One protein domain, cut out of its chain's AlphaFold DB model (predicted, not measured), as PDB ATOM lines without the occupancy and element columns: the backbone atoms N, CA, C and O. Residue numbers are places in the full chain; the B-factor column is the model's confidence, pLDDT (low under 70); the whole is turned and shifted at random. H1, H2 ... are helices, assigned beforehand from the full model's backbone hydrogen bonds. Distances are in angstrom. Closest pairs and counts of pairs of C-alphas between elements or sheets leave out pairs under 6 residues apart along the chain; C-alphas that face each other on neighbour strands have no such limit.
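AT A GLANCE: This is residues 60 to 86 and 154 to 167 of the 339 residues of an uncharacterized protein of Verruconis gallopava (UniProt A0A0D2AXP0). One long, straight helix, H1, makes the length of the model, and a short helix, H2, runs crosswise to it, set off to one side across a gap. H1 sticks out both ways, for residues 60 to 66 and 75 to 86 stand free. The printed part has 41 residues with two named helices, H1 then H2, and no named strand; its class is all helix. It is loose, with a radius of gyration of the C-alphas of 11.9 A, and elongated, spanning 38 by 21 by 15 A.

HOW THE PARTS SIT: Look first at H1, residues 60 to 85, then at H2, residues 156 to 167: the two are apart, with no C-alpha of the one within 8 A of the other. In H1 and H2 you will find every backbone O i to N i+4 pair within hydrogen-bond range.

IN THESE COORDINATES: Find C-alpha 60 at (8.887, -35.383, -55.659); from there H1 runs 37.2 A to C-alpha 85 at (17.317, -12.459, -27.574). H2 runs 16.2 A from Thr 156 to Asp 167, whose C-alpha is at (11.916, -11.148, -51.575).

THE WHOLE: The C-alphas farthest apart, of His 60 and Thr 86, are 38.7 A apart. Residues 87 to 153 are not printed; C-alphas 86 and 154 are 24.4 A apart across this cut. Residues 154 to 155 have pLDDT under 70.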
ATOM      1  N   HIS A  60       9.003 -36.841 -55.552       87.69
ATOM      2  CA  HIS A  60       8.887 -35.383 -55.659       87.69
ATOM      3  C   HIS A  60       7.930 -34.769 -54.625       87.69
ATOM      4  O   HIS A  60       8.187 -33.675 -54.124       87.69
ATOM      5  N   LYS A  61       6.833 -35.457 -54.277       87.19
ATOM      6  CA  LYS A  61       5.930 -35.018 -53.194       87.19
ATOM      7  C   LYS A  61       6.619 -35.029 -51.843       87.19
ATOM      8  O   LYS A  61       6.505 -34.059 -51.101       87.19
ATOM      9  N   LEU A  62       7.311 -36.119 -51.535       84.75
ATOM     10  CA  LEU A  62       8.026 -36.274 -50.278       84.75
ATOM     11  C   LEU A  62       9.179 -35.279 -50.181       84.75
ATOM     12  O   LEU A  62       9.371 -34.697 -49.122       84.75
ATOM     13  N   GLU A  63       9.881 -35.004 -51.278       84.31
ATOM     14  CA  GLU A  63      10.928 -33.982 -51.326       84.31
ATOM     15  C   GLU A  63      10.363 -32.581 -51.053       84.31
ATOM     16  O   GLU A  63      10.890 -31.848 -50.216       84.31
ATOM     17  N   ALA A  64       9.248 -32.218 -51.696       83.19
ATOM     18  CA  ALA A  64       8.571 -30.947 -51.445       83.19
ATOM     19  C   ALA A  64       8.067 -30.834 -49.994       83.19
ATOM     20  O   ALA A  64       8.140 -29.767 -49.383       83.19
ATOM     21  N   GLN A  65       7.571 -31.935 -49.421       84.00
ATOM     22  CA  GLN A  65       7.133 -31.985 -48.029       84.00
ATOM     23  C   GLN A  65       8.308 -31.888 -47.048       84.00
ATOM     24  O   GLN A  65       8.202 -31.166 -46.061       84.00
ATOM     25  N   ALA A  66       9.420 -32.574 -47.313       83.88
ATOM     26  CA  ALA A  66      10.621 -32.521 -46.488       83.88
ATOM     27  C   ALA A  66      11.192 -31.100 -46.441       83.88
ATOM     28  O   ALA A  66      11.440 -30.581 -45.357       83.88
ATOM     29  N   LYS A  67      11.288 -30.441 -47.602       80.44
ATOM     30  CA  LYS A  67      11.691 -29.033 -47.719       80.44
ATOM     31  C   LYS A  67      10.799 -28.108 -46.892       80.44
ATOM     32  O   LYS A  67      11.296 -27.288 -46.131       80.44
ATOM     33  N   ARG A  68       9.478 -28.292 -46.969       82.19
ATOM     34  CA  ARG A  68       8.526 -27.528 -46.155       82.19
ATOM     35  C   ARG A  68       8.729 -27.751 -44.651       82.19
ATOM     36  O   ARG A  68       8.720 -26.784 -43.901       82.19
ATOM     37  N   LEU A  69       8.869 -29.001 -44.211       83.25
ATOM     38  CA  LEU A  69       9.072 -29.315 -42.791       83.25
ATOM     39  C   LEU A  69      10.393 -28.743 -42.270       83.25
ATOM     40  O   LEU A  69      10.469 -28.311 -41.125       83.25
ATOM     41  N   GLN A  70      11.423 -28.728 -43.111       83.19
ATOM     42  CA  GLN A  70      12.704 -28.121 -42.787       83.19
ATOM     43  C   GLN A  70      12.571 -26.608 -42.572       83.19
ATOM     44  O   GLN A  70      12.992 -26.115 -41.534       83.19
ATOM     45  N   GLU A  71      11.889 -25.898 -43.475       80.06
ATOM     46  CA  GLU A  71      11.585 -24.472 -43.291       80.06
ATOM     47  C   GLU A  71      10.765 -24.204 -42.022       80.06
ATOM     48  O   GLU A  71      11.042 -23.248 -41.306       80.06
ATOM     49  N   GLU A  72       9.750 -25.029 -41.736       84.44
ATOM     50  CA  GLU A  72       8.934 -24.893 -40.521       84.44
ATOM     51  C   GLU A  72       9.793 -25.075 -39.255       84.44
ATOM     52  O   GLU A  72       9.681 -24.289 -38.314       84.44
ATOM     53  N   ASN A  73      10.708 -26.049 -39.244       85.31
ATOM     54  CA  ASN A  73      11.650 -26.243 -38.140       85.31
ATOM     55  C   ASN A  73      12.600 -25.049 -37.965       85.31
ATOM     56  O   ASN A  73      12.829 -24.620 -36.834       85.31
ATOM     57  N   ASP A  74      13.123 -24.499 -39.060       81.19
ATOM     58  CA  ASP A  74      14.034 -23.354 -39.016       81.19
ATOM     59  C   ASP A  74      13.313 -22.075 -38.569       81.19
ATOM     60  O   ASP A  74      13.839 -21.333 -37.741       81.19
ATOM     61  N   GLN A  75      12.062 -21.866 -38.994       84.50
ATOM     62  CA  GLN A  75      11.207 -20.787 -38.482       84.50
ATOM     63  C   GLN A  75      10.978 -20.924 -36.977       84.50
ATOM     64  O   GLN A  75      11.062 -19.944 -36.236       84.50
ATOM     65  N   HIS A  76      10.709 -22.136 -36.489       86.38
ATOM     66  CA  HIS A  76      10.591 -22.371 -35.054       86.38
ATOM     67  C   HIS A  76      11.899 -22.062 -34.324       86.38
ATOM     68  O   HIS A  76      11.870 -21.384 -33.295       86.38
ATOM     69  N   LEU A  77      13.040 -22.482 -34.865       85.25
ATOM     70  CA  LEU A  77      14.345 -22.176 -34.289       85.25
ATOM     71  C   LEU A  77      14.606 -20.663 -34.244       85.25
ATOM     72  O   LEU A  77      14.992 -20.151 -33.195       85.25
ATOM     73  N   GLU A  78      14.334 -19.942 -35.330       84.19
ATOM     74  CA  GLU A  78      14.468 -18.486 -35.404       84.19
ATOM     75  C   GLU A  78      13.558 -17.790 -34.388       84.19
ATOM     76  O   GLU A  78      14.014 -16.911 -33.662       84.19
ATOM     77  N   THR A  79      12.299 -18.224 -34.240       84.00
ATOM     78  CA  THR A  79      11.408 -17.653 -33.217       84.00
ATOM     79  C   THR A  79      11.916 -17.910 -31.803       84.00
ATOM     80  O   THR A  79      11.830 -17.020 -30.964       84.00
ATOM     81  N   LEU A  80      12.478 -19.088 -31.517       84.06
ATOM     82  CA  LEU A  80      13.044 -19.399 -30.203       84.06
ATOM     83  C   LEU A  80      14.303 -18.576 -29.918       84.06
ATOM     84  O   LEU A  80      14.481 -18.113 -28.792       84.06
ATOM     85  N   LEU A  81      15.156 -18.370 -30.924       83.94
ATOM     86  CA  LEU A  81      16.318 -17.492 -30.820       83.94
ATOM     87  C   LEU A  81      15.886 -16.041 -30.616       83.94
ATOM     88  O   LEU A  81      16.347 -15.414 -29.667       83.94
ATOM     89  N   HIS A  82      14.921 -15.554 -31.398       85.56
ATOM     90  CA  HIS A  82      14.334 -14.231 -31.221       85.56
ATOM     91  C   HIS A  82      13.741 -14.066 -29.819       85.56
ATOM     92  O   HIS A  82      14.012 -13.070 -29.159       85.56
ATOM     93  N   LEU A  83      13.002 -15.065 -29.322       82.81
ATOM     94  CA  LEU A  83      12.440 -15.068 -27.968       82.81
ATOM     95  C   LEU A  83      13.525 -15.046 -26.883       82.81
ATOM     96  O   LEU A  83      13.337 -14.413 -25.846       82.81
ATOM     97  N   ASN A  84      14.651 -15.721 -27.109       81.62
ATOM     98  CA  ASN A  84      15.794 -15.734 -26.197       81.62
ATOM     99  C   ASN A  84      16.554 -14.392 -26.209       81.62
ATOM    100  O   ASN A  84      16.959 -13.892 -25.160       81.62
ATOM    101  N   GLU A  85      16.707 -13.780 -27.384       82.62
ATOM    102  CA  GLU A  85      17.317 -12.459 -27.574       82.62
ATOM    103  C   GLU A  85      16.434 -11.332 -27.032       82.62
ATOM    104  O   GLU A  85      16.928 -10.370 -26.434       82.62
ATOM    105  N   THR A  86      15.111 -11.466 -27.157       77.06
ATOM    106  CA  THR A  86      14.156 -10.665 -26.403       77.06
ATOM    107  C   THR A  86      14.200 -11.117 -24.949       77.06
ATOM    108  O   THR A  86      13.329 -11.836 -24.471       77.06
ATOM    109  N   LEU A 154      19.029 -25.537 -43.888       62.28
ATOM    110  CA  LEU A 154      18.779 -25.324 -45.322       62.28
ATOM    111  C   LEU A 154      20.109 -25.454 -46.077       62.28
ATOM    112  O   LEU A 154      21.141 -24.949 -45.634       62.28
ATOM    113  N   THR A 155      20.112 -26.154 -47.212       69.94
ATOM    114  CA  THR A 155      21.283 -26.096 -48.093       69.94
ATOM    115  C   THR A 155      21.435 -24.657 -48.579       69.94
ATOM    116  O   THR A 155      20.434 -23.986 -48.804       69.94
ATOM    117  N   THR A 156      22.660 -24.170 -48.778       73.88
ATOM    118  CA  THR A 156      22.894 -22.773 -49.199       73.88
ATOM    119  C   THR A 156      22.132 -22.412 -50.479       73.88
ATOM    120  O   THR A 156      21.525 -21.354 -50.574       73.88
ATOM    121  N   ALA A 157      22.064 -23.336 -51.442       73.88
ATOM    122  CA  ALA A 157      21.273 -23.162 -52.661       73.88
ATOM    123  C   ALA A 157      19.758 -23.060 -52.391       73.88
ATOM    124  O   ALA A 157      19.041 -22.374 -53.117       73.88
ATOM    125  N   TYR A 158      19.260 -23.753 -51.364       72.06
ATOM    126  CA  TYR A 158      17.854 -23.696 -50.973       72.06
ATOM    127  C   TYR A 158      17.536 -22.454 -50.138       72.06
ATOM    128  O   TYR A 158      16.472 -21.871 -50.302       72.06
ATOM    129  N   GLU A 159      18.467 -22.018 -49.292       76.69
ATOM    130  CA  GLU A 159      18.392 -20.742 -48.584       76.69
ATOM    131  C   GLU A 159      18.272 -19.580 -49.580       76.69
ATOM    132  O   GLU A 159      17.367 -18.759 -49.460       76.69
ATOM    133  N   GLU A 160      19.095 -19.563 -50.631       80.38
ATOM    134  CA  GLU A 160      18.993 -18.578 -51.716       80.38
ATOM    135  C   GLU A 160      17.624 -18.630 -52.423       80.38
ATOM    136  O   GLU A 160      17.014 -17.591 -52.687       80.38
ATOM    137  N   GLU A 161      17.082 -19.819 -52.707       80.50
ATOM    138  CA  GLU A 161      15.740 -19.963 -53.293       80.50
ATOM    139  C   GLU A 161      14.635 -19.475 -52.335       80.50
ATOM    140  O   GLU A 161      13.671 -18.824 -52.748       80.50
ATOM    141  N   TYR A 162      14.761 -19.771 -51.042       79.12
ATOM    142  CA  TYR A 162      13.819 -19.341 -50.017       79.12
ATOM    143  C   TYR A 162      13.816 -17.817 -49.874       79.12
ATOM    144  O   TYR A 162      12.753 -17.202 -49.964       79.12
ATOM    145  N   VAL A 163      14.996 -17.201 -49.748       82.50
ATOM    146  CA  VAL A 163      15.155 -15.745 -49.647       82.50
ATOM    147  C   VAL A 163      14.671 -15.059 -50.920       82.50
ATOM    148  O   VAL A 163      13.922 -14.096 -50.835       82.50
ATOM    149  N   THR A 164      14.991 -15.579 -52.109       83.50
ATOM    150  CA  THR A 164      14.486 -15.000 -53.369       83.50
ATOM    151  C   THR A 164      12.966 -15.114 -53.507       83.50
ATOM    152  O   THR A 164      12.326 -14.193 -54.016       83.50
ATOM    153  N   ASN A 165      12.355 -16.207 -53.040       77.88
ATOM    154  CA  ASN A 165      10.898 -16.339 -52.984       77.88
ATOM    155  C   ASN A 165      10.280 -15.364 -51.972       77.88
ATOM    156  O   ASN A 165       9.234 -14.779 -52.256       77.88
ATOM    157  N   LEU A 166      10.915 -15.184 -50.816       77.62
ATOM    158  CA  LEU A 166      10.493 -14.254 -49.774       77.62
ATOM    159  C   LEU A 166      10.598 -12.804 -50.276       77.62
ATOM    160  O   LEU A 166       9.616 -12.068 -50.218       77.62
ATOM    161  N   ASP A 167      11.710 -12.434 -50.906       80.88
ATOM    162  CA  ASP A 167      11.916 -11.148 -51.575       80.88
ATOM    163  C   ASP A 167      10.915 -10.922 -52.710       80.88
ATOM    164  O   ASP A 167      10.429  -9.811 -52.891       80.88
TER     165      ASP A 167